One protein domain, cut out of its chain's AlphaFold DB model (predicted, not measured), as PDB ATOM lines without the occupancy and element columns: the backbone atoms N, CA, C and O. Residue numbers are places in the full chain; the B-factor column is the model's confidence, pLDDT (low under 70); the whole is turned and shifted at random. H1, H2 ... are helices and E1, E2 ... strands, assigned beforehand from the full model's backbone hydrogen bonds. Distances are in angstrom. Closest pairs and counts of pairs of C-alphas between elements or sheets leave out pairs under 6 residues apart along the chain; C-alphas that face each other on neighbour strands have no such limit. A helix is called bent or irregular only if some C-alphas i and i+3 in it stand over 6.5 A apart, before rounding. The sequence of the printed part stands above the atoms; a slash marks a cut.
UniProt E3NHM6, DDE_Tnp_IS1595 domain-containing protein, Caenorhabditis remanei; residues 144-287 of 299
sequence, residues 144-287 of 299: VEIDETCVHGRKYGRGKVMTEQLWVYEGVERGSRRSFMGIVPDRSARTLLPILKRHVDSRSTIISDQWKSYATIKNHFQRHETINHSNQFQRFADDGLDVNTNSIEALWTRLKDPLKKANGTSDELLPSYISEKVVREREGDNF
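What this domain is: This is residues 144 to 287 of the 299 residues of the protein "DDE_Tnp_IS1595 domain-containing protein" of Caenorhabditis remanei (UniProt E3NHM6). A twisted sheet of five strands forms the core, with H1 and H2 over one face and H3 and H4 over the other; residues 155 to 160 stick out. The sheet is mixed, ordered E3, E2, E1, E4, E5. The printed part has 144 residues with four named helices and five named strands, along the chain E1, E2, E3, H1, E4, H2, E5, H3, H4; its class is mixed. It is compact, with radius of gyration of the C-alphas 15.6 A and spans of 45 by 39 by 27 A.

Where its parts are: Find C-alpha 144 at (144.809, 150.298, 115.497); E1, residues 144 to 150, runs 20.2 A from there. Next come E2, residues 167 to 173, 20.3 A; E3, 179 to 184; H1, 189 to 199; E4, 205 to 209; H2, 212 to 219; E5, 223 to 227; H3, 246 to 261, 22.7 A; and H4, 270 to 287, 19.8 A, ending at C-alpha 287 (162.705, 147.975, 102.044). H2 and H4 are irregular: C-alphas 213 and 216 are 7.3 A apart, 282 and 285 9.3 A.

How they stand to each other: Hairpins E1 and E2, and E2 and E3, form a meander, each strand the antiparallel neighbour of the one before; look for N 145 and O 172, and N 169 and O 182, each 2.9 A. E4 is parallel to E1, with N 144 and O 205 at 2.9 A, and to E5, with N 206 and O 223 at 2.8 A. Two strand-helix-strand units, strands running the same way with a helix between, have right-handed crossovers: E4, H2, E5, and the split E3, H1, E4, with E2 and E1 between its strands. H1 and H2 touch, closest at C-alphas of Ala 189 and Ser 213, 4.3 A. On the opposite face H4 lies over E3, closest at C-alphas of Phe 180 and Val 278, 6.4 A; H3 lies over E2, closest at C-alphas of Val 172 and Ile 248, 6.0 A. O i to N i+4 pairs within hydrogen-bond range are 5 of 7 in H1, 10 of 12 in H3, 11 of 14 in H4 and 0 of 4 in H2, which has 3 of 5 O i to N i+3 pairs.

The domain as a whole: The farthest C-alphas, of Lys 160 and Asp 239, are 46.9 A apart. The printed part has no cut; links E1 to E2 and E5 to H3 are long. In this model pLDDT is under 70 at residues 152 to 164.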
ATOM      1  N   VAL A 144     144.056 151.545 115.620       98.06
ATOM      2  CA  VAL A 144     144.809 150.298 115.497       98.06
ATOM      3  C   VAL A 144     143.834 149.130 115.523       98.06
ATOM      4  O   VAL A 144     143.117 148.932 116.503       98.06
ATOM      5  N   GLU A 145     143.807 148.363 114.440       97.50
ATOM      6  CA  GLU A 145     143.105 147.082 114.384       97.50
ATOM      7  C   GLU A 145     144.006 145.998 114.978       97.50
ATOM      8  O   GLU A 145     145.204 145.989 114.689       97.50
ATOM      9  N   ILE A 146     143.451 145.106 115.797       95.62
ATOM     10  CA  ILE A 146     144.164 143.974 116.403       95.62
ATOM     11  C   ILE A 146     143.406 142.672 116.174       95.62
ATOM     12  O   ILE A 146     142.176 142.663 116.152       95.62
ATOM     13  N   ASP A 147     144.152 141.582 116.026       92.56
ATOM     14  CA  ASP A 147     143.597 140.254 115.770       92.56
ATOM     15  C   ASP A 147     144.623 139.161 116.106       92.56
ATOM     16  O   ASP A 147     145.832 139.413 116.202       92.56
ATOM     17  N   GLU A 148     144.150 137.927 116.261       89.25
ATOM     18  CA  GLU A 148     144.987 136.750 116.425       89.25
ATOM     19  C   GLU A 148     144.694 135.670 115.379       89.25
ATOM     20  O   GLU A 148     143.556 135.380 115.021       89.25
ATOM     21  N   THR A 149     145.734 134.963 114.940       84.44
ATOM     22  CA  THR A 149     145.567 133.755 114.129       84.44
ATOM     23  C   THR A 149     146.363 132.593 114.681       84.44
ATOM     24  O   THR A 149     147.486 132.741 115.152       84.44
ATOM     25  N   CYS A 150     145.842 131.389 114.478       80.56
ATOM     26  CA  CYS A 150     146.647 130.181 114.576       80.56
ATOM     27  C   CYS A 150     147.490 130.005 113.297       80.56
ATOM     28  O   CYS A 150     146.968 130.140 112.185       80.56
ATOM     29  N   VAL A 151     148.786 129.715 113.452       72.62
ATOM     30  CA  VAL A 151     149.736 129.455 112.351       72.62
ATOM     31  C   VAL A 151     149.525 128.055 111.777       72.62
ATOM     32  O   VAL A 151     149.513 127.868 110.561       72.62
ATOM     33  N   HIS A 152     149.275 127.084 112.657       65.50
ATOM     34  CA  HIS A 152     149.104 125.664 112.343       65.50
ATOM     35  C   HIS A 152     147.662 125.216 112.626       65.50
ATOM     36  O   HIS A 152     147.397 124.316 113.420       65.50
ATOM     37  N   GLY A 153     146.695 125.888 112.002       55.16
ATOM     38  CA  GLY A 153     145.281 125.533 112.106       55.16
ATOM     39  C   GLY A 153     144.865 124.488 111.067       55.16
ATOM     40  O   GLY A 153     145.249 124.571 109.898       55.16
ATOM     41  N   ARG A 154     144.013 123.527 111.451       55.31
ATOM     42  CA  ARG A 154     143.319 122.673 110.472       55.31
ATOM     43  C   ARG A 154     142.462 123.545 109.555       55.31
ATOM     44  O   ARG A 154     141.620 124.300 110.038       55.31
ATOM     45  N   LYS A 155     142.564 123.369 108.235       46.25
ATOM     46  CA  LYS A 155     141.561 123.925 107.316       46.25
ATOM     47  C   LYS A 155     140.265 123.114 107.479       46.25
ATOM     48  O   LYS A 155     140.257 121.912 107.219       46.25
ATOM     49  N   TYR A 156     139.180 123.746 107.929       45.38
ATOM     50  CA  TYR A 156     137.859 123.112 108.119       45.38
ATOM     51  C   TYR A 156     137.834 121.912 109.084       45.38
ATOM     52  O   TYR A 156     137.091 120.958 108.864       45.38
ATOM     53  N   GLY A 157     138.686 121.896 110.113       54.12
ATOM     54  CA  GLY A 157     138.690 120.811 111.103       54.12
ATOM     55  C   GLY A 157     139.158 119.443 110.580       54.12
ATOM     56  O   GLY A 157     139.158 118.485 111.353       54.12
ATOM     57  N   ARG A 158     139.630 119.344 109.327       51.69
ATOM     58  CA  ARG A 158     140.158 118.112 108.715       51.69
ATOM     59  C   ARG A 158     141.688 118.024 108.856       51.69
ATOM     60  O   ARG A 158     142.376 119.023 108.668       51.69
ATOM     61  N   GLY A 159     142.216 116.838 109.185       59.12
ATOM     62  CA  GLY A 159     143.660 116.565 109.353       59.12
ATOM     63  C   GLY A 159     144.061 116.126 110.770       59.12
ATOM     64  O   GLY A 159     143.209 115.983 111.642       59.12
ATOM     65  N   LYS A 160     145.356 115.895 111.036       55.72
ATOM     66  CA  LYS A 160     145.861 115.522 112.379       55.72
ATOM     67  C   LYS A 160     145.673 116.692 113.364       55.72
ATOM     68  O   LYS A 160     145.795 117.847 112.965       55.72
ATOM     69  N   VAL A 161     145.296 116.427 114.623       55.56
ATOM     70  CA  VAL A 161     145.362 117.469 115.674       55.56
ATOM     71  C   VAL A 161     146.848 117.699 115.932       55.56
ATOM     72  O   VAL A 161     147.543 116.747 116.283       55.56
ATOM     73  N   MET A 162     147.350 118.914 115.721       57.19
ATOM     74  CA  MET A 162     148.673 119.264 116.237       57.19
ATOM     75  C   MET A 162     148.515 119.545 117.732       57.19
ATOM     76  O   MET A 162     147.602 120.270 118.125       57.19
ATOM     77  N   THR A 163     149.343 118.905 118.555       54.53
ATOM     78  CA  THR A 163     149.295 118.985 120.023       54.53
ATOM     79  C   THR A 163     149.618 120.380 120.552       54.53
ATOM     80  O   THR A 163     149.130 120.740 121.616       54.53
ATOM     81  N   GLU A 164     150.365 121.181 119.791       63.84
ATOM     82  CA  GLU A 164     150.736 122.549 120.145       63.84
ATOM     83  C   GLU A 164     150.282 123.507 119.039       63.84
ATOM     84  O   GLU A 164     150.603 123.332 117.862       63.84
ATOM     85  N   GLN A 165     149.470 124.499 119.408       70.19
ATOM     86  CA  GLN A 165     149.021 125.546 118.494       70.19
ATOM     87  C   GLN A 165     149.876 126.787 118.712       70.19
ATOM     88  O   GLN A 165     149.821 127.394 119.777       70.19
ATOM     89  N   LEU A 166     150.622 127.186 117.686       78.81
ATOM     90  CA  LEU A 166     151.288 128.483 117.670       78.81
ATOM     91  C   LEU A 166     150.300 129.550 117.219       78.81
ATOM     92  O   LEU A 166     149.686 129.435 116.152       78.81
ATOM     93  N   TRP A 167     150.180 130.594 118.027       86.69
ATOM     94  CA  TRP A 167     149.376 131.762 117.721       86.69
ATOM     95  C   TRP A 167     150.287 132.908 117.311       86.69
ATOM     96  O   TRP A 167     151.383 133.070 117.842       86.69
ATOM     97  N   VAL A 168     149.829 133.711 116.361       89.25
ATOM     98  CA  VAL A 168     150.421 135.009 116.057       89.25
ATOM     99  C   VAL A 168     149.382 136.054 116.393       89.25
ATOM    100  O   VAL A 168     148.242 135.972 115.939       89.25
ATOM    101  N   TYR A 169     149.797 137.008 117.210       92.56
ATOM    102  CA  TYR A 169     149.039 138.198 117.533       92.56
ATOM    103  C   TYR A 169     149.578 139.369 116.727       92.56
ATOM    104  O   TYR A 169     150.794 139.513 116.580       92.56
ATOM    105  N   GLU A 170     148.680 140.191 116.206       93.38
ATOM    106  CA  GLU A 170     149.019 141.239 115.260       93.38
ATOM    107  C   GLU A 170     148.243 142.523 115.542       93.38
ATOM    108  O   GLU A 170     147.128 142.498 116.067       93.38
ATOM    109  N   GLY A 171     148.838 143.653 115.165       96.06
ATOM    110  CA  GLY A 171     148.111 144.907 115.043       96.06
ATOM    111  C   GLY A 171     148.595 145.760 113.880       96.06
ATOM    112  O   GLY A 171     149.782 145.754 113.547       96.06
ATOM    113  N   VAL A 172     147.679 146.524 113.283       97.25
ATOM    114  CA  VAL A 172     147.942 147.433 112.160       97.25
ATOM    115  C   VAL A 172     147.273 148.786 112.375       97.25
ATOM    116  O   VAL A 172     146.106 148.878 112.749       97.25
ATOM    117  N   GLU A 173     148.021 149.861 112.139       97.88
ATOM    118  CA  GLU A 173     147.499 151.226 112.180       97.88
ATOM    119  C   GLU A 173     146.831 151.565 110.840       97.88
ATOM    120  O   GLU A 173     147.492 151.578 109.793       97.88
ATOM    121  N   ARG A 174     145.531 151.879 110.878       96.75
ATOM    122  CA  ARG A 174     144.740 152.219 109.686       96.75
ATOM    123  C   ARG A 174     145.324 153.400 108.918       96.75
ATOM    124  O   ARG A 174     145.809 154.368 109.499       96.75
ATOM    125  N   GLY A 175     145.222 153.335 107.589       93.88
ATOM    126  CA  GLY A 175     145.725 154.384 106.694       93.88
ATOM    127  C   GLY A 175     147.253 154.493 106.661       93.88
ATOM    128  O   GLY A 175     147.789 155.433 106.081       93.88
ATOM    129  N   SER A 176     147.961 153.539 107.268       93.81
ATOM    130  CA  SER A 176     149.417 153.459 107.267       93.81
ATOM    131  C   SER A 176     149.876 152.034 106.937       93.81
ATOM    132  O   SER A 176     149.068 151.124 106.761       93.81
ATOM    133  N   ARG A 177     151.195 151.832 106.876       92.50
ATOM    134  CA  ARG A 177     151.820 150.503 106.765       92.50
ATOM    135  C   ARG A 177     152.421 150.024 108.091       92.50
ATOM    136  O   ARG A 177     153.169 149.051 108.122       92.50
ATOM    137  N   ARG A 178     152.158 150.736 109.194       96.62
ATOM    138  CA  ARG A 178     152.735 150.441 110.509       96.62
ATOM    139  C   ARG A 178     151.996 149.265 111.142       96.62
ATOM    140  O   ARG A 178     150.807 149.363 111.423       96.62
ATOM    141  N   SER A 179     152.717 148.178 111.398       96.06
ATOM    142  CA  SER A 179     152.154 146.954 111.981       96.06
ATOM    143  C   SER A 179     153.123 146.241 112.921       96.06
ATOM    144  O   SER A 179     154.330 146.453 112.851       96.06
ATOM    145  N   PHE A 180     152.645 145.410 113.830       95.56
ATOM    146  CA  PHE A 180     153.500 144.529 114.632       95.56
ATOM    147  C   PHE A 180     152.926 143.122 114.612       95.56
ATOM    148  O   PHE A 180     151.715 142.964 114.504       95.56
ATOM    149  N   MET A 181     153.787 142.117 114.744       93.44
ATOM    150  CA  MET A 181     153.388 140.717 114.849       93.44
ATOM    151  C   MET A 181     154.237 140.041 115.915       93.44
ATOM    152  O   MET A 181     155.438 140.280 116.004       93.44
ATOM    153  N   GLY A 182     153.624 139.184 116.720       88.38
ATOM    154  CA  GLY A 182     154.320 138.431 117.752       88.38
ATOM    155  C   GLY A 182     153.780 137.017 117.855       88.38
ATOM    156  O   GLY A 182     152.567 136.819 117.884       88.38
ATOM    157  N   ILE A 183     154.678 136.036 117.930       90.19
ATOM    158  CA  ILE A 183     154.298 134.664 118.276       90.19
ATOM    159  C   ILE A 183     153.954 134.634 119.761       90.19
ATOM    160  O   ILE A 183     154.719 135.131 120.591       90.19
ATOM    161  N   VAL A 184     152.812 134.043 120.091       88.81
ATOM    162  CA  VAL A 184     152.323 133.916 121.461       88.81
ATOM    163  C   VAL A 184     151.947 132.465 121.767       88.81
ATOM    164  O   VAL A 184     151.441 131.761 120.888       88.81
ATOM    165  N   PRO A 185     152.192 131.993 123.005       84.94
ATOM    166  CA  PRO A 185     151.850 130.628 123.408       84.94
ATOM    167  C   PRO A 185     150.335 130.423 123.536       84.94
ATOM    168  O   PRO A 185     149.836 129.316 123.355       84.94
ATOM    169  N   ASP A 186     149.593 131.490 123.838       86.06
ATOM    170  CA  ASP A 186     148.143 131.481 123.966       86.06
ATOM    171  C   ASP A 186     147.546 132.868 123.682       86.06
ATOM    172  O   ASP A 186     148.238 133.886 123.657       86.06
ATOM    173  N   ARG A 187     146.225 132.895 123.499       87.19
ATOM    174  CA  ARG A 187     145.421 134.103 123.252       87.19
ATOM    175  C   ARG A 187     144.727 134.636 124.508       87.19
ATOM    176  O   ARG A 187     143.631 135.200 124.429       87.19
ATOM    177  N   SER A 188     145.289 134.390 125.691       88.06
ATOM    178  CA  SER A 188     144.735 134.903 126.947       88.06
ATOM    179  C   SER A 188     145.004 136.400 127.100       88.06
ATOM    180  O   SER A 188     146.011 136.924 126.625       88.06
ATOM    181  N   ALA A 189     144.141 137.101 127.839       86.81
ATOM    182  CA  ALA A 189     144.351 138.515 128.156       86.81
ATOM    183  C   ALA A 189     145.708 138.765 128.844       86.81
ATOM    184  O   ALA A 189     146.359 139.774 128.583       86.81
ATOM    185  N   ARG A 190     146.154 137.823 129.691       89.88
ATOM    186  CA  ARG A 190     147.441 137.885 130.403       89.88
ATOM    187  C   ARG A 190     148.629 137.914 129.439       89.88
ATOM    188  O   ARG A 190     149.608 138.596 129.728       89.88
ATOM    189  N   THR A 191     148.528 137.200 128.322       90.44
ATOM    190  CA  THR A 191     149.575 137.113 127.299       90.44
ATOM    191  C   THR A 191     149.506 138.283 126.319       90.44
ATOM    192  O   THR A 191     150.527 138.908 126.038       90.44
ATOM    193  N   LEU A 192     148.309 138.625 125.833       91.06
ATOM    194  CA  LEU A 192     148.141 139.625 124.773       91.06
ATOM    195  C   LEU A 192     148.311 141.069 125.270       91.06
ATOM    196  O   LEU A 192     148.910 141.897 124.586       91.06
ATOM    197  N   LEU A 193     147.830 141.392 126.474       90.81
ATOM    198  CA  LEU A 193     147.812 142.774 126.959       90.81
ATOM    199  C   LEU A 193     149.215 143.396 127.139       90.81
ATOM    200  O   LEU A 193     149.394 144.550 126.739       90.81
ATOM    201  N   PRO A 194     150.230 142.702 127.701       92.25
ATOM    202  CA  PRO A 194     151.589 143.243 127.774       92.25
ATOM    203  C   PRO A 194     152.204 143.514 126.398       92.25
ATOM    204  O   PRO A 194     152.944 144.482 126.240       92.25
ATOM    205  N   ILE A 195     151.886 142.678 125.405       92.69
ATOM    206  CA  ILE A 195     152.343 142.858 124.024       92.69
ATOM    207  C   ILE A 195     151.692 144.112 123.447       92.69
ATOM    208  O   ILE A 195     152.392 144.998 122.962       92.69
ATOM    209  N   LEU A 196     150.375 144.251 123.598       93.38
ATOM    210  CA  LEU A 196     149.655 145.422 123.111       93.38
ATOM    211  C   LEU A 196     150.202 146.725 123.719       93.38
ATOM    212  O   LEU A 196     150.486 147.667 122.990       93.38
ATOM    213  N   LYS A 197     150.461 146.755 125.034       94.25
ATOM    214  CA  LYS A 197     151.056 147.921 125.723       94.25
ATOM    215  C   LYS A 197     152.480 148.254 125.277       94.25
ATOM    216  O   LYS A 197     152.900 149.399 125.393       94.25
ATOM    217  N   ARG A 198     153.244 147.262 124.812       94.81
ATOM    218  CA  ARG A 198     154.592 147.476 124.270       94.81
ATOM    219  C   ARG A 198     154.543 148.041 122.854       94.81
ATOM    220  O   ARG A 198     155.411 148.825 122.490       94.81
ATOM    221  N   HIS A 199     153.570 147.608 122.057       96.12
ATOM    222  CA  HIS A 199     153.543 147.867 120.622       96.12
ATOM    223  C   HIS A 199     152.556 148.950 120.189       96.12
ATOM    224  O   HIS A 199     152.653 149.392 119.047       96.12
ATOM    225  N   VAL A 200     151.651 149.407 121.058       97.62
ATOM    226  CA  VAL A 200     150.632 150.411 120.732       97.62
ATOM    227  C   VAL A 200     150.621 151.530 121.771       97.62
ATOM    228  O   VAL A 200     150.622 151.269 122.973       97.62
ATOM    229  N   ASP A 201     150.603 152.782 121.310       97.88
ATOM    230  CA  ASP A 201     150.435 153.958 122.173       97.88
ATOM    231  C   ASP A 201     149.050 153.915 122.847       97.88
ATOM    232  O   ASP A 201     148.029 153.687 122.190       97.88
ATOM    233  N   SER A 202     148.997 154.143 124.161       97.44
ATOM    234  CA  SER A 202     147.759 154.091 124.952       97.44
ATOM    235  C   SER A 202     146.710 155.128 124.535       97.44
ATOM    236  O   SER A 202     145.537 154.969 124.849       97.44
ATOM    237  N   ARG A 203     147.088 156.183 123.806       97.69
ATOM    238  CA  ARG A 203     146.159 157.185 123.251       97.69
ATOM    239  C   ARG A 203     145.509 156.743 121.935       97.69
ATOM    240  O   ARG A 203     144.927 157.555 121.235       97.69
ATOM    241  N   SER A 204     145.642 155.476 121.554       98.06
ATOM    242  CA  SER A 204     145.023 154.950 120.334       98.06
ATOM    243  C   SER A 204     143.574 154.527 120.567       98.06
ATOM    244  O   SER A 204     143.210 154.073 121.655       98.06
ATOM    245  N   THR A 205     142.777 154.568 119.502       97.75
ATOM    246  CA  THR A 205     141.524 153.809 119.410       97.75
ATOM    247  C   THR A 205     141.836 152.399 118.920       97.75
ATOM    248  O   THR A 205     142.394 152.228 117.838       97.75
ATOM    249  N   ILE A 206     141.477 151.382 119.698       97.56
ATOM    250  CA  ILE A 206     141.647 149.975 119.330       97.56
ATOM    251  C   ILE A 206     140.356 149.441 118.711       97.56
ATOM    252  O   ILE A 206     139.271 149.691 119.240       97.56
ATOM    253  N   ILE A 207     140.471 148.674 117.629       96.81
ATOM    254  CA  ILE A 207     139.364 147.919 117.031       96.81
ATOM    255  C   ILE A 207     139.736 146.437 116.997       96.81
ATOM    256  O   ILE A 207     140.815 146.083 116.530       96.81
ATOM    257  N   SER A 208     138.854 145.574 117.491       94.50
ATOM    258  CA  SER A 208     139.044 144.118 117.483       94.50
ATOM    259  C   SER A 208     137.736 143.386 117.197       94.50
ATOM    260  O   SER A 208     136.659 143.987 117.172       94.50
ATOM    261  N   ASP A 209     137.804 142.066 117.079       88.31
ATOM    262  CA  ASP A 209     136.624 141.222 117.222       88.31
ATOM    263  C   ASP A 209     136.108 141.201 118.687       88.31
ATOM    264  O   ASP A 209     136.604 141.915 119.572       88.31
ATOM    265  N   GLN A 210     135.086 140.386 118.961       85.50
ATOM    266  CA  GLN A 210     134.500 140.210 120.297       85.50
ATOM    267  C   GLN A 210     135.172 139.115 121.144       85.50
ATOM    268  O   GLN A 210     134.521 138.497 121.994       85.50
ATOM    269  N   TRP A 211     136.470 138.858 120.963       81.56
ATOM    270  CA  TRP A 211     137.153 137.854 121.771       81.56
ATOM    271  C   TRP A 211     137.199 138.234 123.262       81.56
ATOM    272  O   TRP A 211     137.540 139.353 123.651       81.56
ATOM    273  N   LYS A 212     136.889 137.272 124.146       81.75
ATOM    274  CA  LYS A 212     136.750 137.513 125.599       81.75
ATOM    275  C   LYS A 212     138.011 138.112 126.230       81.75
ATOM    276  O   LYS A 212     137.907 138.898 127.172       81.75
ATOM    277  N   SER A 213     139.196 137.767 125.722       82.44
ATOM    278  CA  SER A 213     140.461 138.316 126.227       82.44
ATOM    279  C   SER A 213     140.577 139.834 126.045       82.44
ATOM    280  O   SER A 213     141.337 140.472 126.770       82.44
ATOM    281  N   TYR A 214     139.796 140.427 125.139       82.25
ATOM    282  CA  TYR A 214     139.805 141.860 124.859       82.25
ATOM    283  C   TYR A 214     138.916 142.689 125.791       82.25
ATOM    284  O   TYR A 214     138.994 143.913 125.774       82.25
ATOM    285  N   ALA A 215     138.148 142.063 126.689       81.06
ATOM    286  CA  ALA A 215     137.205 142.756 127.575       81.06
ATOM    287  C   ALA A 215     137.829 143.858 128.462       81.06
ATOM    288  O   ALA A 215     137.128 144.764 128.915       81.06
ATOM    289  N   THR A 216     139.138 143.784 128.725       86.19
ATOM    290  CA  THR A 216     139.869 144.740 129.578       86.19
ATOM    291  C   THR A 216     140.638 145.806 128.797       86.19
ATOM    292  O   THR A 216     141.162 146.731 129.415       86.19
ATOM    293  N   ILE A 217     140.684 145.739 127.459       87.62
ATOM    294  CA  ILE A 217     141.456 146.679 126.625       87.62
ATOM    295  C   ILE A 217     140.995 148.121 126.833       87.62
ATOM    296  O   ILE A 217     141.834 149.012 126.964       87.62
ATOM    297  N   LYS A 218     139.685 148.347 126.971       87.88
ATOM    298  CA  LYS A 218     139.107 149.671 127.259       87.88
ATOM    299  C   LYS A 218     139.675 150.367 128.507       87.88
ATOM    300  O   LYS A 218     139.561 151.575 128.624       87.88
ATOM    301  N   ASN A 219     140.287 149.626 129.437       92.12
ATOM    302  CA  ASN A 219     140.903 150.185 130.648       92.12
ATOM    303  C   ASN A 219     142.360 150.636 130.427       92.12
ATOM    304  O   ASN A 219     143.009 151.120 131.353       92.12
ATOM    305  N   HIS A 220     142.921 150.394 129.242       93.62
ATOM    306  CA  HIS A 220     144.340 150.598 128.941       93.62
ATOM    307  C   HIS A 220     144.588 151.486 127.724       93.62
ATOM    308  O   HIS A 220     145.707 151.970 127.561       93.62
ATOM    309  N   PHE A 221     143.564 151.699 126.900       96.25
ATOM    310  CA  PHE A 221     143.624 152.513 125.693       96.25
ATOM    311  C   PHE A 221     142.509 153.555 125.707       96.25
ATOM    312  O   PHE A 221     141.495 153.353 126.370       96.25
ATOM    313  N   GLN A 222     142.691 154.652 124.967       95.94
ATOM    314  CA  GLN A 222     141.734 155.762 124.911       95.94
ATOM    315  C   GLN A 222     140.320 155.289 124.563       95.94
ATOM    316  O   GLN A 222     139.344 155.785 125.123       95.94
ATOM    317  N   ARG A 223     140.212 154.341 123.630       95.44
ATOM    318  CA  ARG A 223     138.939 153.776 123.196       95.44
ATOM    319  C   ARG A 223     139.135 152.352 122.706       95.44
ATOM    320  O   ARG A 223     140.165 152.030 122.118       95.44
ATOM    321  N   HIS A 224     138.127 151.514 122.913       95.44
ATOM    322  CA  HIS A 224     138.073 150.171 122.349       95.44
ATOM    323  C   HIS A 224     136.691 149.912 121.764       95.44
ATOM    324  O   HIS A 224     135.695 149.957 122.482       95.44
ATOM    325  N   GLU A 225     136.649 149.640 120.466       95.31
ATOM    326  CA  GLU A 225     135.453 149.205 119.758       95.31
ATOM    327  C   GLU A 225     135.602 147.745 119.343       95.31
ATOM    328  O   GLU A 225     136.691 147.276 119.012       95.31
ATOM    329  N   THR A 226     134.483 147.025 119.332       93.56
ATOM    330  CA  THR A 226     134.455 145.629 118.884       93.56
ATOM    331  C   THR A 226     133.496 145.433 117.722       93.56
ATOM    332  O   THR A 226     132.502 146.161 117.593       93.56
ATOM    333  N   ILE A 227     133.759 144.421 116.904       91.50
ATOM    334  CA  ILE A 227     132.838 143.946 115.877       91.50
ATOM    335  C   ILE A 227     132.504 142.465 116.070       91.50
ATOM    336  O   ILE A 227     133.343 141.658 116.465       91.50
ATOM    337  N   ASN A 228     131.244 142.107 115.821       89.75
ATOM    338  CA  ASN A 228     130.783 140.724 115.845       89.75
ATOM    339  C   ASN A 228     130.629 140.199 114.414       89.75
ATOM    340  O   ASN A 228     129.601 140.439 113.777       89.75
ATOM    341  N   HIS A 229     131.619 139.439 113.950       84.50
ATOM    342  CA  HIS A 229     131.649 138.869 112.601       84.50
ATOM    343  C   HIS A 229     130.583 137.801 112.325       84.50
ATOM    344  O   HIS A 229     130.369 137.449 111.170       84.50
ATOM    345  N   SER A 230     129.890 137.281 113.346       87.44
ATOM    346  CA  SER A 230     128.722 136.417 113.124       87.44
ATOM    347  C   SER A 230     127.488 137.205 112.683       87.44
ATOM    348  O   SER A 230     126.599 136.628 112.064       87.44
ATOM    349  N   ASN A 231     127.441 138.508 112.976       86.94
ATOM    350  CA  ASN A 231     126.281 139.356 112.705       86.94
ATOM    351  C   ASN A 231     126.541 140.362 111.577       86.94
ATOM    352  O   ASN A 231     125.659 140.600 110.758       86.94
ATOM    353  N   GLN A 232     127.724 140.982 111.550       89.38
ATOM    354  CA  GLN A 232     128.058 142.055 110.611       89.38
ATOM    355  C   GLN A 232     129.569 142.177 110.388       89.38
ATOM    356  O   GLN A 232     130.367 141.861 111.268       89.38
ATOM    357  N   PHE A 233     129.954 142.694 109.220       88.56
ATOM    358  CA  PHE A 233     131.358 142.931 108.842       88.56
ATOM    359  C   PHE A 233     131.786 144.398 108.953       88.56
ATOM    360  O   PHE A 233     132.972 144.707 108.892       88.56
ATOM    361  N   GLN A 234     130.829 145.303 109.162       92.75
ATOM    362  CA  GLN A 234     131.069 146.723 109.378       92.75
ATOM    363  C   GLN A 234     129.943 147.301 110.239       92.75
ATOM    364  O   GLN A 234     128.794 146.880 110.102       92.75
ATOM    365  N   ARG A 235     130.256 148.267 111.107       94.88
ATOM    366  CA  ARG A 235     129.259 149.120 111.775       94.88
ATOM    367  C   ARG A 235     129.809 150.523 111.993       94.88
ATOM    368  O   ARG A 235     131.020 150.704 112.003       94.88
ATOM    369  N   PHE A 236     128.933 151.478 112.266       95.69
ATOM    370  CA  PHE A 236     129.327 152.816 112.702       95.69
ATOM    371  C   PHE A 236     129.032 152.977 114.194       95.69
ATOM    372  O   PHE A 236     128.012 152.487 114.678       95.69
ATOM    373  N   ALA A 237     129.946 153.598 114.936       93.94
ATOM    374  CA  ALA A 237     129.664 154.047 116.297       93.94
ATOM    375  C   ALA A 237     128.856 155.356 116.280       93.94
ATOM    376  O   ALA A 237     128.701 155.978 115.228       93.94
ATOM    377  N   ASP A 238     128.371 155.788 117.444       91.88
ATOM    378  CA  ASP A 238     127.487 156.958 117.576       91.88
ATOM    379  C   ASP A 238     128.110 158.257 117.037       91.88
ATOM    380  O   ASP A 238     127.412 159.131 116.532       91.88
ATOM    381  N   ASP A 239     129.437 158.369 117.099       94.44
ATOM    382  CA  ASP A 239     130.210 159.499 116.584       94.44
ATOM    383  C   ASP A 239     130.625 159.348 115.109       94.44
ATOM    384  O   ASP A 239     131.429 160.127 114.601       94.44
ATOM    385  N   GLY A 240     130.093 158.341 114.410       95.25
ATOM    386  CA  GLY A 240     130.375 158.069 113.002       95.25
ATOM    387  C   GLY A 240     131.670 157.295 112.745       95.25
ATOM    388  O   GLY A 240     132.030 157.093 111.585       95.25
ATOM    389  N   LEU A 241     132.373 156.830 113.786       95.50
ATOM    390  CA  LEU A 241     133.563 155.990 113.625       95.50
ATOM    391  C   LEU A 241     133.213 154.680 112.904       95.50
ATOM    392  O   LEU A 241     132.398 153.899 113.391       95.50
ATOM    393  N   ASP A 242     133.882 154.414 111.783       95.88
ATOM    394  CA  ASP A 242     133.780 153.154 111.040       95.88
ATOM    395  C   ASP A 242     134.500 152.014 111.783       95.88
ATOM    396  O   ASP A 242     135.726 152.008 111.901       95.88
ATOM    397  N   VAL A 243     133.756 151.027 112.275       96.31
ATOM    398  CA  VAL A 243     134.264 149.873 113.023       96.31
ATOM    399  C   VAL A 243     134.253 148.635 112.125       96.31
ATOM    400  O   VAL A 243     133.193 148.108 111.793       96.31
ATOM    401  N   ASN A 244     135.448 148.171 111.749       94.75
ATOM    402  CA  ASN A 244     135.711 146.956 110.967       94.75
ATOM    403  C   ASN A 244     137.179 146.505 111.151       94.75
ATOM    404  O   ASN A 244     137.991 147.245 111.708       94.75
ATOM    405  N   THR A 245     137.536 145.321 110.666       93.19
ATOM    406  CA  THR A 245     138.891 144.731 110.766       93.19
ATOM    407  C   THR A 245     139.495 144.454 109.386       93.19
ATOM    408  O   THR A 245     140.335 143.571 109.205       93.19
ATOM    409  N   ASN A 246     139.062 145.204 108.370       92.81
ATOM    410  CA  ASN A 246     139.433 144.933 106.983       92.81
ATOM    411  C   ASN A 246     140.940 145.111 106.737       92.81
ATOM    412  O   ASN A 246     141.523 144.413 105.902       92.81
ATOM    413  N   SER A 247     141.590 146.045 107.443       93.69
ATOM    414  CA  SER A 247     143.017 146.321 107.250       93.69
ATOM    415  C   SER A 247     143.866 145.154 107.747       93.69
ATOM    416  O   SER A 247     144.795 144.736 107.047       93.69
ATOM    417  N   ILE A 248     143.538 144.609 108.922       92.69
ATOM    418  CA  ILE A 248     144.256 143.471 109.504       92.69
ATOM    419  C   ILE A 248     143.969 142.170 108.748       92.69
ATOM    420  O   ILE A 248     144.893 141.407 108.476       92.69
ATOM    421  N   GLU A 249     142.742 141.957 108.263       90.31
ATOM    422  CA  GLU A 249     142.417 140.823 107.382       90.31
ATOM    423  C   GLU A 249     143.203 140.863 106.057       90.31
ATOM    424  O   GLU A 249     143.738 139.849 105.581       90.31
ATOM    425  N   ALA A 250     143.334 142.052 105.463       90.25
ATOM    426  CA  ALA A 250     144.139 142.241 104.264       90.25
ATOM    427  C   ALA A 250     145.631 141.986 104.538       90.25
ATOM    428  O   ALA A 250     146.323 141.393 103.700       90.25
ATOM    429  N   LEU A 251     146.135 142.418 105.698       89.88
ATOM    430  CA  LEU A 251     147.515 142.176 106.102       89.88
ATOM    431  C   LEU A 251     147.770 140.677 106.312       89.88
ATOM    432  O   LEU A 251     148.705 140.139 105.713       89.88
ATOM    433  N   TRP A 252     146.863 139.960 106.984       86.12
ATOM    434  CA  TRP A 252     146.929 138.505 107.143       86.12
ATOM    435  C   TRP A 252     147.117 137.751 105.834       86.12
ATOM    436  O   TRP A 252     147.906 136.804 105.761       86.12
ATOM    437  N   THR A 253     146.398 138.159 104.793       85.88
ATOM    438  CA  THR A 253     146.517 137.545 103.468       85.88
ATOM    439  C   THR A 253     147.935 137.719 102.916       85.88
ATOM    440  O   THR A 253     148.577 136.743 102.515       85.88
ATOM    441  N   ARG A 254     148.497 138.935 103.003       86.06
ATOM    442  CA  ARG A 254     149.876 139.229 102.562       86.06
ATOM    443  C   ARG A 254     150.940 138.476 103.370       86.06
ATOM    444  O   ARG A 254     152.014 138.178 102.833       86.06
ATOM    445  N   LEU A 255     150.648 138.136 104.625       79.69
ATOM    446  CA  LEU A 255     151.526 137.356 105.500       79.69
ATOM    447  C   LEU A 255     151.489 135.859 105.218       79.69
ATOM    448  O   LEU A 255     152.536 135.233 105.021       79.69
ATOM    449  N   LYS A 256     150.285 135.283 105.200       81.50
ATOM    450  CA  LYS A 256     150.067 133.835 105.130       81.50
ATOM    451  C   LYS A 256     150.329 133.282 103.738       81.50
ATOM    452  O   LYS A 256     150.842 132.171 103.627       81.50
ATOM    453  N   ASP A 257     150.014 134.019 102.678       85.06
ATOM    454  CA  ASP A 257     150.122 133.493 101.314       85.06
ATOM    455  C   ASP A 257     151.551 133.105 100.918       85.06
ATOM    456  O   ASP A 257     151.738 132.006 100.391       85.06
ATOM    457  N   PRO A 258     152.591 133.914 101.199       83.00
ATOM    458  CA  PRO A 258     153.965 133.498 100.947       83.00
ATOM    459  C   PRO A 258     154.388 132.262 101.748       83.00
ATOM    460  O   PRO A 258     155.108 131.428 101.208       83.00
ATOM    461  N   LEU A 259     153.951 132.135 103.008       82.00
ATOM    462  CA  LEU A 259     154.252 130.962 103.836       82.00
ATOM    463  C   LEU A 259     153.573 129.713 103.266       82.00
ATOM    464  O   LEU A 259     154.227 128.692 103.089       82.00
ATOM    465  N   LYS A 260     152.296 129.808 102.877       81.81
ATOM    466  CA  LYS A 260     151.560 128.715 102.222       81.81
ATOM    467  C   LYS A 260     152.215 128.294 100.906       81.81
ATOM    468  O   LYS A 260     152.415 127.107 100.688       81.81
ATOM    469  N   LYS A 261     152.592 129.253 100.052       81.81
ATOM    470  CA  LYS A 261     153.286 128.986  98.776       81.81
ATOM    471  C   LYS A 261     154.658 128.333  98.971       81.81
ATOM    472  O   LYS A 261     155.119 127.629  98.081       81.81
ATOM    473  N   ALA A 262     155.298 128.567 100.115       78.62
ATOM    474  CA  ALA A 262     156.568 127.952 100.490       78.62
ATOM    475  C   ALA A 262     156.410 126.618 101.248       78.62
ATOM    476  O   ALA A 262     157.417 126.061 101.671       78.62
ATOM    477  N   ASN A 263     155.183 126.102 101.409       79.69
ATOM    478  CA  ASN A 263     154.864 124.927 102.232       79.69
ATOM    479  C   ASN A 263     155.254 125.076 103.716       79.69
ATOM    480  O   ASN A 263     155.597 124.102 104.380       79.69
ATOM    481  N   GLY A 264     155.163 126.296 104.246       80.94
ATOM    482  CA  GLY A 264     155.477 126.616 105.635       80.94
ATOM    483  C   GLY A 264     156.965 126.852 105.895       80.94
ATOM    484  O   GLY A 264     157.757 127.111 104.990       80.94
ATOM    485  N   THR A 265     157.331 126.833 107.173       84.56
ATOM    486  CA  THR A 265     158.712 126.889 107.668       84.56
ATOM    487  C   THR A 265     158.785 126.134 108.996       84.56
ATOM    488  O   THR A 265     157.746 125.735 109.518       84.56
ATOM    489  N   SER A 266     159.984 125.893 109.526       86.00
ATOM    490  CA  SER A 266     160.118 125.306 110.861       86.00
ATOM    491  C   SER A 266     159.742 126.320 111.940       86.00
ATOM    492  O   SER A 266     159.938 127.526 111.765       86.00
ATOM    493  N   ASP A 267     159.273 125.833 113.088       83.62
ATOM    494  CA  ASP A 267     158.929 126.679 114.237       83.62
ATOM    495  C   ASP A 267     160.117 127.533 114.705       83.62
ATOM    496  O   ASP A 267     159.948 128.697 115.057       83.62
ATOM    497  N   GLU A 268     161.335 126.989 114.619       88.38
ATOM    498  CA  GLU A 268     162.581 127.697 114.939       88.38
ATOM    499  C   GLU A 268     162.821 128.916 114.034       88.38
ATOM    500  O   GLU A 268     163.289 129.959 114.490       88.38
ATOM    501  N   LEU A 269     162.486 128.813 112.744       90.19
ATOM    502  CA  LEU A 269     162.715 129.888 111.779       90.19
ATOM    503  C   LEU A 269     161.541 130.862 111.687       90.19
ATOM    504  O   LEU A 269     161.743 131.999 111.249       90.19
ATOM    505  N   LEU A 270     160.343 130.454 112.110       89.56
ATOM    506  CA  LEU A 270     159.116 131.245 112.029       89.56
ATOM    507  C   LEU A 270     159.263 132.691 112.549       89.56
ATOM    508  O   LEU A 270     158.821 133.589 111.826       89.56
ATOM    509  N   PRO A 271     159.929 132.972 113.694       93.06
ATOM    510  CA  PRO A 271     160.152 134.348 114.146       93.06
ATOM    511  C   PRO A 271     160.827 135.220 113.081       93.06
ATOM    512  O   PRO A 271     160.342 136.298 112.753       93.06
ATOM    513  N   SER A 272     161.897 134.722 112.456       94.75
ATOM    514  CA  SER A 272     162.654 135.476 111.447       94.75
ATOM    515  C   SER A 272     161.849 135.726 110.163       94.75
ATOM    516  O   SER A 272     162.024 136.746 109.492       94.75
ATOM    517  N   TYR A 273     160.937 134.810 109.818       93.12
ATOM    518  CA  TYR A 273     160.011 134.990 108.702       93.12
ATOM    519  C   TYR A 273     158.970 136.063 109.017       93.12
ATOM    520  O   TYR A 273     158.655 136.859 108.132       93.12
ATOM    521  N   ILE A 274     158.460 136.112 110.250       93.00
ATOM    522  CA  ILE A 274     157.545 137.167 110.700       93.00
ATOM    523  C   ILE A 274     158.248 138.525 110.648       93.00
ATOM    524  O   ILE A 274     157.723 139.437 110.012       93.00
ATOM    525  N   SER A 275     159.473 138.631 111.172       96.19
ATOM    526  CA  SER A 275     160.263 139.866 111.097       96.19
ATOM    527  C   SER A 275     160.471 140.338 109.658       96.19
ATOM    528  O   SER A 275     160.275 141.512 109.349       96.19
ATOM    529  N   GLU A 276     160.808 139.426 108.732       96.00
ATOM    530  CA  GLU A 276     160.895 139.758 107.303       96.00
ATOM    531  C   GLU A 276     159.588 140.374 106.796       96.00
ATOM    532  O   GLU A 276     159.610 141.351 106.044       96.00
ATOM    533  N   LYS A 277     158.438 139.816 107.183       93.00
ATOM    534  CA  LYS A 277     157.145 140.333 106.743       93.00
ATOM    535  C   LYS A 277     156.822 141.696 107.330       93.00
ATOM    536  O   LYS A 277     156.428 142.567 106.560       93.00
ATOM    537  N   VAL A 278     157.015 141.888 108.632       95.25
ATOM    538  CA  VAL A 278     156.757 143.167 109.305       95.25
ATOM    539  C   VAL A 278     157.607 144.270 108.681       95.25
ATOM    540  O   VAL A 278     157.086 145.325 108.322       95.25
ATOM    541  N   VAL A 279     158.903 144.021 108.472       97.50
ATOM    542  CA  VAL A 279     159.806 145.017 107.877       97.50
ATOM    543  C   VAL A 279     159.444 145.290 106.416       97.50
ATOM    544  O   VAL A 279     159.379 146.451 106.020       97.50
ATOM    545  N   ARG A 280     159.135 144.265 105.611       95.62
ATOM    546  CA  ARG A 280     158.670 144.475 104.226       95.62
ATOM    547  C   ARG A 280     157.360 145.250 104.156       95.62
ATOM    548  O   ARG A 280     157.192 146.065 103.251       95.62
ATOM    549  N   GLU A 281     156.426 144.975 105.062       94.12
ATOM    550  CA  GLU A 281     155.157 145.692 105.107       94.12
ATOM    551  C   GLU A 281     155.404 147.157 105.444       94.12
ATOM    552  O   GLU A 281     155.007 148.006 104.657       94.12
ATOM    553  N   ARG A 282     156.116 147.450 106.538       96.12
ATOM    554  CA  ARG A 282     156.360 148.818 107.012       96.12
ATOM    555  C   ARG A 282     157.146 149.678 106.037       96.12
ATOM    556  O   ARG A 282     156.786 150.831 105.821       96.12
ATOM    557  N   GLU A 283     158.208 149.124 105.466       96.19
ATOM    558  CA  GLU A 283     159.132 149.886 104.625       96.19
ATOM    559  C   GLU A 283     158.629 150.018 103.183       96.19
ATOM    560  O   GLU A 283     158.965 150.981 102.494       96.19
ATOM    561  N   GLY A 284     157.818 149.065 102.708       93.81
ATOM    562  CA  GLY A 284     157.323 149.057 101.335       93.81
ATOM    563  C   GLY A 284     158.449 149.158 100.313       93.81
ATOM    564  O   GLY A 284     159.379 148.352 100.329       93.81
ATOM    565  N   ASP A 285     158.377 150.162  99.443       92.56
ATOM    566  CA  ASP A 285     159.369 150.381  98.384       92.56
ATOM    567  C   ASP A 285     160.743 150.792  98.942       92.56
ATOM    568  O   ASP A 285     161.770 150.601  98.291       92.56
ATOM    569  N   ASN A 286     160.798 151.266 100.193       94.94
ATOM    570  CA  ASN A 286     162.047 151.599 100.876       94.94
ATOM    571  C   ASN A 286     162.751 150.379 101.482       94.94
ATOM    572  O   ASN A 286     163.854 150.523 102.008       94.94
ATOM    573  N   PHE A 287     162.167 149.176 101.399       96.25
ATOM    574  CA  PHE A 287     162.705 147.975 102.044       96.25
ATOM    575  C   PHE A 287     164.177 147.719 101.692       96.25
ATOM    576  O   PHE A 287     164.991 147.481 102.581       96.25
TER     577      PHE A 287